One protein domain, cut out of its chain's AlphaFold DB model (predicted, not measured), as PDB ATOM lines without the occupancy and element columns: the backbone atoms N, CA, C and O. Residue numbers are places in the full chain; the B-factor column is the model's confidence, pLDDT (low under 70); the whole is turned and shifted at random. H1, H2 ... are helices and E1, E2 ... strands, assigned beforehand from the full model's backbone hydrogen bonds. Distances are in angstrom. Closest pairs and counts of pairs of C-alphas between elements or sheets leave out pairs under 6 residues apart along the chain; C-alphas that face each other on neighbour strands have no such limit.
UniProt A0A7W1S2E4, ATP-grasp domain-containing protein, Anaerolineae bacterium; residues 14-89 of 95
ATOM      1  N   ALA A  14     113.222 153.404 107.894       88.12
ATOM      2  CA  ALA A  14     113.580 154.161 106.700       88.12
ATOM      3  C   ALA A  14     113.583 155.681 106.938       88.12
ATOM      4  O   ALA A  14     114.511 156.358 106.500       88.12
ATOM      5  N   GLU A  15     112.589 156.216 107.653       91.69
ATOM      6  CA  GLU A  15     112.517 157.646 107.983       91.69
ATOM      7  C   GLU A  15     113.664 158.066 108.905       91.69
ATOM      8  O   GLU A  15     114.320 159.077 108.652       91.69
ATOM      9  N   VAL A  16     113.956 157.247 109.923       90.12
ATOM     10  CA  VAL A  16     115.105 157.450 110.816       90.12
ATOM     11  C   VAL A  16     116.407 157.456 110.016       90.12
ATOM     12  O   VAL A  16     117.199 158.390 110.126       90.12
ATOM     13  N   SER A  17     116.623 156.441 109.172       91.00
ATOM     14  CA  SER A  17     117.826 156.354 108.342       91.00
ATOM     15  C   SER A  17     117.957 157.542 107.394       91.00
ATOM     16  O   SER A  17     119.055 158.067 107.247       91.00
ATOM     17  N   GLN A  18     116.865 158.008 106.784       95.31
ATOM     18  CA  GLN A  18     116.899 159.173 105.902       95.31
ATOM     19  C   GLN A  18     117.298 160.448 106.655       95.31
ATOM     20  O   GLN A  18     118.122 161.211 106.152       95.31
ATOM     21  N   PHE A  19     116.752 160.670 107.855       95.44
ATOM     22  CA  PHE A  19     117.132 161.809 108.692       95.44
ATOM     23  C   PHE A  19     118.616 161.761 109.076       95.44
ATOM     24  O   PHE A  19     119.333 162.742 108.883       95.44
ATOM     25  N   VAL A  20     119.097 160.606 109.548       94.88
ATOM     26  CA  VAL A  20     120.505 160.421 109.933       94.88
ATOM     27  C   VAL A  20     121.438 160.601 108.734       94.88
ATOM     28  O   VAL A  20     122.452 161.279 108.853       94.88
ATOM     29  N   VAL A  21     121.095 160.061 107.561       96.19
ATOM     30  CA  VAL A  21     121.870 160.281 106.327       96.19
ATOM     31  C   VAL A  21     121.915 161.764 105.963       96.19
ATOM     32  O   VAL A  21     122.974 162.250 105.579       96.19
ATOM     33  N   GLY A  22     120.804 162.488 106.122       96.75
ATOM     34  CA  GLY A  22     120.761 163.935 105.922       96.75
ATOM     35  C   GLY A  22     121.738 164.679 106.834       96.75
ATOM     36  O   GLY A  22     122.517 165.486 106.340       96.75
ATOM     37  N   LEU A  23     121.761 164.347 108.130       95.62
ATOM     38  CA  LEU A  23     122.724 164.904 109.086       95.62
ATOM     39  C   LEU A  23     124.175 164.589 108.689       95.62
ATOM     40  O   LEU A  23     125.010 165.481 108.686       95.62
ATOM     41  N   LEU A  24     124.473 163.337 108.328       95.81
ATOM     42  CA  LEU A  24     125.824 162.915 107.931       95.81
ATOM     43  C   LEU A  24     126.310 163.575 106.628       95.81
ATOM     44  O   LEU A  24     127.513 163.622 106.378       95.81
ATOM     45  N   GLN A  25     125.394 164.037 105.776       96.62
ATOM     46  CA  GLN A  25     125.701 164.729 104.519       96.62
ATOM     47  C   GLN A  25     125.748 166.255 104.665       96.62
ATOM     48  O   GLN A  25     126.180 166.940 103.733       96.62
ATOM     49  N   ASP A  26     125.304 166.794 105.801       96.56
ATOM     50  CA  ASP A  26     125.288 168.227 106.057       96.56
ATOM     51  C   ASP A  26     126.698 168.734 106.389       96.56
ATOM     52  O   ASP A  26     127.206 168.575 107.494       96.56
ATOM     53  N   GLN A  27     127.330 169.390 105.415       95.94
ATOM     54  CA  GLN A  27     128.679 169.953 105.555       95.94
ATOM     55  C   GLN A  27     128.742 171.181 106.476       95.94
ATOM     56  O   GLN A  27     129.826 171.716 106.696       95.94
ATOM     57  N   THR A  28     127.604 171.676 106.970       96.62
ATOM     58  CA  THR A  28     127.568 172.785 107.932       96.62
ATOM     59  C   THR A  28     127.703 172.316 109.379       96.62
ATOM     60  O   THR A  28     127.875 173.149 110.270       96.62
ATOM     61  N   VAL A  29     127.644 171.002 109.614       92.69
ATOM     62  CA  VAL A  29     127.775 170.388 110.933       92.69
ATOM     63  C   VAL A  29     129.079 169.603 110.986       92.69
ATOM     64  O   VAL A  29     129.243 168.596 110.300       92.69
ATOM     65  N   ASP A  30     129.999 170.035 111.843       92.25
ATOM     66  CA  ASP A  30     131.181 169.239 112.146       92.25
ATOM     67  C   ASP A  30     130.760 168.026 112.990       92.25
ATOM     68  O   ASP A  30     130.132 168.168 114.042       92.25
ATOM     69  N   LEU A  31     131.146 166.823 112.556       92.56
ATOM     70  CA  LEU A  31     130.852 165.569 113.254       92.56
ATOM     71  C   LEU A  31     132.138 164.790 113.568       92.56
ATOM     72  O   LEU A  31     133.016 164.697 112.703       92.56
ATOM     73  N   PRO A  32     132.260 164.187 114.766       91.25
ATOM     74  CA  PRO A  32     133.404 163.348 115.079       91.25
ATOM     75  C   PRO A  32     133.363 162.049 114.258       91.25
ATOM     76  O   PRO A  32     132.291 161.610 113.833       91.25
ATOM     77  N   PRO A  33     134.509 161.360 114.090       89.94
ATOM     78  CA  PRO A  33     134.591 160.147 113.271       89.94
ATOM     79  C   PRO A  33     133.687 159.002 113.754       89.94
ATOM     80  O   PRO A  33     133.356 158.103 112.983       89.94
ATOM     81  N   ALA A  34     133.332 159.000 115.044       90.81
ATOM     82  CA  ALA A  34     132.419 158.044 115.651       90.81
ATOM     83  C   ALA A  34     131.696 158.670 116.853       90.81
ATOM     84  O   ALA A  34     132.325 159.233 117.750       90.81
ATOM     85  N   PHE A  35     130.376 158.525 116.883       91.75
ATOM     86  CA  PHE A  35     129.486 158.973 117.952       91.75
ATOM     87  C   PHE A  35     128.201 158.145 117.913       91.75
ATOM     88  O   PHE A  35     127.945 157.425 116.945       91.75
ATOM     89  N   VAL A  36     127.403 158.242 118.968       92.25
ATOM     90  CA  VAL A  36     126.047 157.698 119.002       92.25
ATOM     91  C   VAL A  36     125.064 158.853 119.003       92.25
ATOM     92  O   VAL A  36     125.311 159.889 119.616       92.25
ATOM     93  N   LEU A  37     123.959 158.677 118.290       91.94
ATOM     94  CA  LEU A  37     122.934 159.690 118.144       91.94
ATOM     95  C   LEU A  37     121.594 159.125 118.587       91.94
ATOM     96  O   LEU A  37     121.102 158.166 117.990       91.94
ATOM     97  N   ASP A  38     120.986 159.778 119.565       91.50
ATOM     98  CA  ASP A  38     119.588 159.555 119.885       91.50
ATOM     99  C   ASP A  38     118.759 160.549 119.075       91.50
ATOM    100  O   ASP A  38     118.948 161.768 119.151       91.50
ATOM    101  N   VAL A  39     117.848 160.024 118.260       92.50
ATOM    102  CA  VAL A  39     116.954 160.821 117.415       92.50
ATOM    103  C   VAL A  39     115.509 160.575 117.792       92.50
ATOM    104  O   VAL A  39     115.121 159.473 118.177       92.50
ATOM    105  N   GLY A  40     114.696 161.613 117.654       90.81
ATOM    106  CA  GLY A  40     113.290 161.559 118.014       90.81
ATOM    107  C   GLY A  40     112.435 162.400 117.085       90.81
ATOM    108  O   GLY A  40     112.872 163.421 116.552       90.81
ATOM    109  N   LEU A  41     111.188 161.968 116.913       90.38
ATOM    110  CA  LEU A  41     110.164 162.759 116.253       90.38
ATOM    111  C   LEU A  41     109.517 163.690 117.285       90.38
ATOM    112  O   LEU A  41     108.847 163.239 118.213       90.38
ATOM    113  N   ILE A  42     109.703 164.998 117.124       89.12
ATOM    114  CA  ILE A  42     109.100 166.001 118.002       89.12
ATOM    115  C   ILE A  42     107.756 166.440 117.412       89.12
ATOM    116  O   ILE A  42     107.681 166.909 116.270       89.12
ATOM    117  N   ASN A  43     106.688 166.334 118.206       86.69
ATOM    118  CA  ASN A  43     105.338 166.705 117.783       86.69
ATOM    119  C   ASN A  43     105.287 168.151 117.245       86.69
ATOM    120  O   ASN A  43     105.710 169.095 117.914       86.69
ATOM    121  N   GLY A  44     104.779 168.314 116.021       91.00
ATOM    122  CA  GLY A  44     104.680 169.605 115.332       91.00
ATOM    123  C   GLY A  44     106.006 170.214 114.853       91.00
ATOM    124  O   GLY A  44     105.985 171.319 114.317       91.00
ATOM    125  N   ARG A  45     107.149 169.533 115.033       91.81
ATOM    126  CA  ARG A  45     108.481 170.018 114.613       91.81
ATOM    127  C   ARG A  45     109.231 169.061 113.689       91.81
ATOM    128  O   ARG A  45     110.107 169.511 112.962       91.81
ATOM    129  N   GLY A  46     108.866 167.782 113.683       91.12
ATOM    130  CA  GLY A  46     109.531 166.772 112.864       91.12
ATOM    131  C   GLY A  46     110.735 166.146 113.568       91.12
ATOM    132  O   GLY A  46     110.848 166.199 114.793       91.12
ATOM    133  N   TRP A  47     111.584 165.484 112.784       93.62
ATOM    134  CA  TRP A  47     112.765 164.778 113.274       93.62
ATOM    135  C   TRP A  47     113.805 165.732 113.851       93.62
ATOM    136  O   TRP A  47     114.079 166.788 113.280       93.62
ATOM    137  N   ALA A  48     114.399 165.334 114.970       94.06
ATOM    138  CA  ALA A  48     115.458 166.076 115.623       94.06
ATOM    139  C   ALA A  48     116.488 165.140 116.254       94.06
ATOM    140  O   ALA A  48     116.177 164.015 116.658       94.06
ATOM    141  N   VAL A  49     117.710 165.658 116.388       94.94
ATOM    142  CA  VAL A  49     118.705 165.121 117.316       94.94
ATOM    143  C   VAL A  49     118.251 165.447 118.732       94.94
ATOM    144  O   VAL A  49     118.022 166.614 119.053       94.94
ATOM    145  N   VAL A  50     118.100 164.420 119.561       94.44
ATOM    146  CA  VAL A  50     117.751 164.554 120.979       94.44
ATOM    147  C   VAL A  50     119.022 164.602 121.818       94.44
ATOM    148  O   VAL A  50     119.154 165.481 122.666       94.44
ATOM    149  N   GLU A  51     119.969 163.705 121.542       93.75
ATOM    150  CA  GLU A  51     121.246 163.633 122.247       93.75
ATOM    151  C   GLU A  51     122.360 163.133 121.318       93.75
ATOM    152  O   GLU A  51     122.144 162.254 120.481       93.75
ATOM    153  N   ALA A  52     123.558 163.703 121.463       91.69
ATOM    154  CA  ALA A  52     124.774 163.239 120.805       91.69
ATOM    155  C   ALA A  52     125.737 162.725 121.876       91.69
ATOM    156  O   ALA A  52     126.231 163.482 122.712       91.69
ATOM    157  N   ASN A  53     125.989 161.424 121.840       91.38
ATOM    158  CA  ASN A  53     126.704 160.702 122.870       91.38
ATOM    159  C   ASN A  53     128.101 160.285 122.388       91.38
ATOM    160  O   ASN A  53     128.272 159.855 121.240       91.38
ATOM    161  N   PRO A  54     129.123 160.345 123.259       89.94
ATOM    162  CA  PRO A  54     130.432 159.808 122.931       89.94
ATOM    163  C   PRO A  54     130.368 158.281 122.854       89.94
ATOM    164  O   PRO A  54     129.973 157.625 123.816       89.94
ATOM    165  N   ALA A  55     130.839 157.703 121.746       89.62
ATOM    166  CA  ALA A  55     130.664 156.277 121.451       89.62
ATOM    167  C   ALA A  55     131.191 155.319 122.541       89.62
ATOM    168  O   ALA A  55     130.677 154.216 122.699       89.62
ATOM    169  N   TRP A  56     132.199 155.725 123.320       88.69
ATOM    170  CA  TRP A  56     132.763 154.910 124.404       88.69
ATOM    171  C   TRP A  56     131.854 154.796 125.640       88.69
ATOM    172  O   TRP A  56     132.066 153.897 126.454       88.69
ATOM    173  N   ALA A  57     130.856 155.672 125.791       88.25
ATOM    174  CA  ALA A  57     129.955 155.712 126.947       88.25
ATOM    175  C   ALA A  57     128.543 155.188 126.648       88.25
ATOM    176  O   ALA A  57     127.715 155.129 127.552       88.25
ATOM    177  N   SER A  58     128.250 154.829 125.399       87.88
ATOM    178  CA  SER A  58     126.867 154.621 124.956       87.88
ATOM    179  C   SER A  58     126.437 153.143 124.930       87.88
ATOM    180  O   SER A  58     125.275 152.831 124.730       87.88
ATOM    181  N   GLY A  59     127.332 152.184 125.176       84.44
ATOM    182  CA  GLY A  59     127.028 150.761 124.958       84.44
ATOM    183  C   GLY A  59     127.065 150.387 123.468       84.44
ATOM    184  O   GLY A  59     127.603 151.135 122.658       84.44
ATOM    185  N   ILE A  60     126.560 149.200 123.096       81.31
ATOM    186  CA  ILE A  60     126.777 148.644 121.740       81.31
ATOM    187  C   ILE A  60     125.600 148.802 120.764       81.31
ATOM    188  O   ILE A  60     125.799 148.531 119.591       81.31
ATOM    189  N   TYR A  61     124.389 149.171 121.209       79.06
ATOM    190  CA  TYR A  61     123.166 149.345 120.385       79.06
ATOM    191  C   TYR A  61     122.944 148.327 119.248       79.06
ATOM    192  O   TYR A  61     122.483 148.667 118.161       79.06
ATOM    193  N   GLY A  62     123.272 147.056 119.483       79.44
ATOM    194  CA  GLY A  62     123.123 145.999 118.477       79.44
ATOM    195  C   GLY A  62     124.216 145.957 117.400       79.44
ATOM    196  O   GLY A  62     124.144 145.107 116.515       79.44
ATOM    197  N   CYS A  63     125.248 146.803 117.475       82.38
ATOM    198  CA  CYS A  63     126.467 146.652 116.684       82.38
ATOM    199  C   CYS A  63     127.167 145.322 116.994       82.38
ATOM    200  O   CYS A  63     127.134 144.822 118.125       82.38
ATOM    201  N   THR A  64     127.884 144.779 116.008       88.75
ATOM    202  CA  THR A  64     128.777 143.640 116.236       88.75
ATOM    203  C   THR A  64     129.858 144.045 117.247       88.75
ATOM    204  O   THR A  64     130.558 145.033 117.017       88.75
ATOM    205  N   PRO A  65     130.091 143.274 118.326       89.88
ATOM    206  CA  PRO A  65     131.086 143.637 119.336       89.88
ATOM    207  C   PRO A  65     132.517 143.813 118.806       89.88
ATOM    208  O   PRO A  65     133.311 144.527 119.406       89.88
ATOM    209  N   VAL A  66     132.875 143.167 117.695       93.31
ATOM    210  CA  VAL A  66     134.204 143.326 117.078       93.31
ATOM    211  C   VAL A  66     134.331 144.675 116.365       93.31
ATOM    212  O   VAL A  66     135.396 145.291 116.417       93.31
ATOM    213  N   ASP A  67     133.246 145.164 115.763       89.69
ATOM    214  CA  ASP A  67     133.255 146.370 114.932       89.69
ATOM    215  C   ASP A  67     133.472 147.644 115.765       89.69
ATOM    216  O   ASP A  67     133.983 148.638 115.252       89.69
ATOM    217  N   ILE A  68     133.165 147.612 117.070       90.44
ATOM    218  CA  ILE A  68     133.368 148.758 117.974       90.44
ATOM    219  C   ILE A  68     134.797 148.843 118.539       90.44
ATOM    220  O   ILE A  68     135.204 149.893 119.035       90.44
ATOM    221  N   LEU A  69     135.603 147.774 118.460       92.94
ATOM    222  CA  LEU A  69     136.947 147.752 119.058       92.94
ATOM    223  C   LEU A  69     137.875 148.874 118.549       92.94
ATOM    224  O   LEU A  69     138.578 149.464 119.377       92.94
ATOM    225  N   PRO A  70     137.899 149.231 117.247       93.06
ATOM    226  CA  PRO A  70     138.694 150.360 116.765       93.06
ATOM    227  C   PRO A  70     138.245 151.705 117.354       93.06
ATOM    228  O   PRO A  70     139.096 152.535 117.674       93.06
ATOM    229  N   VAL A  71     136.935 151.897 117.544       92.19
ATOM    230  CA  VAL A  71     136.355 153.112 118.138       92.19
ATOM    231  C   VAL A  71     136.788 153.244 119.597       92.19
ATOM    232  O   VAL A  71     137.332 154.275 119.989       92.19
ATOM    233  N   LEU A  72     136.644 152.170 120.381       91.75
ATOM    234  CA  LEU A  72     137.073 152.151 121.784       91.75
ATOM    235  C   LEU A  72     138.583 152.363 121.916       91.75
ATOM    236  O   LEU A  72     139.032 153.140 122.754       91.75
ATOM    237  N   LYS A  73     139.381 151.723 121.054       93.38
ATOM    238  CA  LYS A  73     140.835 151.915 121.040       93.38
ATOM    239  C   LYS A  73     141.213 153.374 120.767       93.38
ATOM    240  O   LYS A  73     142.117 153.879 121.429       93.38
ATOM    241  N   ARG A  74     140.538 154.043 119.823       92.25
ATOM    242  CA  ARG A  74     140.761 155.466 119.505       92.25
ATOM    243  C   ARG A  74     140.360 156.376 120.672       92.25
ATOM    244  O   ARG A  74     141.093 157.309 120.975       92.25
ATOM    245  N   ALA A  75     139.278 156.057 121.385       91.44
ATOM    246  CA  ALA A  75     138.822 156.811 122.558       91.44
ATOM    247  C   ALA A  75     139.745 156.693 123.790       91.44
ATOM    248  O   ALA A  75     139.718 157.556 124.662       91.44
ATOM    249  N   CYS A  76     140.580 155.652 123.867       92.44
ATOM    250  CA  CYS A  76     141.517 155.434 124.977       92.44
ATOM    251  C   CYS A  76     142.886 156.121 124.795       92.44
ATOM    252  O   CYS A  76     143.808 155.872 125.576       92.44
ATOM    253  N   VAL A  77     143.063 156.947 123.759       93.06
ATOM    254  CA  VAL A  77     144.319 157.673 123.525       93.06
ATOM    255  C   VAL A  77     144.446 158.830 124.519       93.06
ATOM    256  O   VAL A  77     143.524 159.617 124.710       93.06
ATOM    257  N   GLN A  78     145.609 158.940 125.165       92.75
ATOM    258  CA  GLN A  78     145.898 160.056 126.069       92.75
ATOM    259  C   GLN A  78     145.898 161.380 125.304       92.75
ATOM    260  O   GLN A  78     146.417 161.441 124.193       92.75
ATOM    261  N   GLN A  79     145.406 162.451 125.934       91.31
ATOM    262  CA  GLN A  79     145.311 163.777 125.307       91.31
ATOM    263  C   GLN A  79     146.640 164.267 124.709       91.31
ATOM    264  O   GLN A  79     146.657 164.833 123.622       91.31
ATOM    265  N   THR A  80     147.769 163.977 125.364       94.06
ATOM    266  CA  THR A  80     149.125 164.322 124.894       94.06
ATOM    267  C   THR A  80     149.557 163.604 123.612       94.06
ATOM    268  O   THR A  80     150.539 164.007 122.997       94.06
ATOM    269  N   ASN A  81     148.843 162.548 123.221       95.69
ATOM    270  CA  ASN A  81     149.126 161.705 122.062       95.69
ATOM    271  C   ASN A  81     147.997 161.746 121.018       95.69
ATOM    272  O   ASN A  81     147.970 160.898 120.124       95.69
ATOM    273  N   LEU A  82     147.044 162.676 121.140       93.69
ATOM    274  CA  LEU A  82     145.971 162.815 120.159       93.69
ATOM    275  C   LEU A  82     146.517 163.289 118.814       93.69
ATOM    276  O   LEU A  82     147.448 164.094 118.730       93.69
ATOM    277  N   SER A  83     145.901 162.789 117.747       92.19
ATOM    278  CA  SER A  83     146.111 163.329 116.411       92.19
ATOM    279  C   SER A  83     145.500 164.733 116.309       92.19
ATOM    280  O   SER A  83     144.630 165.096 117.099       92.19
ATOM    281  N   ALA A  84     145.902 165.519 115.306       90.81
ATOM    282  CA  ALA A  84     145.272 166.818 115.052       90.81
ATOM    283  C   ALA A  84     143.765 166.694 114.737       90.81
ATOM    284  O   ALA A  84     142.997 167.581 115.088       90.81
ATOM    285  N   GLU A  85     143.355 165.584 114.111       90.06
ATOM    286  CA  GLU A  85     141.952 165.272 113.807       90.06
ATOM    287  C   GLU A  85     141.136 165.004 115.078       90.06
ATOM    288  O   GLU A  85     139.971 165.372 115.144       90.06
ATOM    289  N   ASP A  86     141.733 164.384 116.099       91.25
ATOM    290  CA  ASP A  86     141.039 164.115 117.365       91.25
ATOM    291  C   ASP A  86     141.105 165.307 118.326       91.25
ATOM    292  O   ASP A  86     140.187 165.531 119.113       91.25
ATOM    293  N   ALA A  87     142.188 166.086 118.268       91.38
ATOM    294  CA  ALA A  87     142.420 167.209 119.166       91.38
ATOM    295  C   ALA A  87     141.373 168.323 119.014       91.38
ATOM    296  O   ALA A  87     141.074 168.996 119.999       91.38
ATOM    297  N   CYS A  88     140.779 168.504 117.826       91.31
ATOM    298  CA  CYS A  88     139.721 169.500 117.626       91.31
ATOM    299  C   CYS A  88     138.418 169.174 118.380       91.31
ATOM    300  O   CYS A  88     137.605 170.069 118.585       91.31
ATOM    301  N   TRP A  89     138.245 167.928 118.838       89.00
ATOM    302  CA  TRP A  89     137.079 167.478 119.605       89.00
ATOM    303  C   TRP A  89     137.259 167.584 121.122       89.00
ATOM    304  O   TRP A  89     136.359 167.219 121.882       89.00
TER     305      TRP A  89
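AT A GLANCE: This is residues 14 to 89 of the 95 residues of the protein "ATP-grasp domain-containing protein" of Anaerolineae bacterium (UniProt A0A7W1S2E4). A long hairpin of two strands, E1 and E2, has the helix H1 over one face; two short helices, H2 and H3, lie at the other end of a loose, elongated model, separate from each other. Residues 24 to 29, of which 24 and 25 belong to H1, and residues 62 to 67 stick out. The printed part has 76 residues, with three named helices and two named strands in the order H1, E1, E2, H2, H3; the sheet E1 - E2 is antiparallel and the class is mixed, helices and strands. The whole is loose, with a radius of gyration of the C-alphas of 14.5 A, and spans 46 by 29 by 17 A.

IN THESE COORDINATES: Find C-alpha 14 at (113.580, 154.161, 106.700); from there H1, residues 14 to 25, runs 16.2 A. Next look for E1, residues 36 to 42, 18.9 A long, beginning at C-alpha 36 at (126.047, 157.698, 119.002). E2, residues 46 to 53, covers 20.8 A. H2 holds residues 69 to 75, and H3, residues 84 to 87, ends at C-alpha 87 at (142.420, 167.209, 119.166).

HOW THE PARTS SIT: Look first at the hairpin of E1 and E2, antiparallel at 153 degrees, where N 38 and O 51 are 2.9 A apart and N 48 and O 40 also 2.9 A, within hydrogen-bond range. The closest C-alphas of H1 and E2 are those of Phe 19 and Trp 47, 7.0 A apart. Those of H1 and E1 are Val 16 and Val 39, 7.6 A apart. H2 and H3 are apart, and both are apart from H1 and E1. In H1 and H2 every O i to N i+4 pair is within hydrogen-bond range; H3 is too short for such a pair.

THE WHOLE: The C-alphas farthest apart, those of Gly 44 and Thr 80, are 45.8 A apart. The printed part has no cut; E2 to H2 is a long link of 15 residues, and E1 to E2 a tight one. The mean pLDDT of the printed part is 91.4, and no printed residue is under 70.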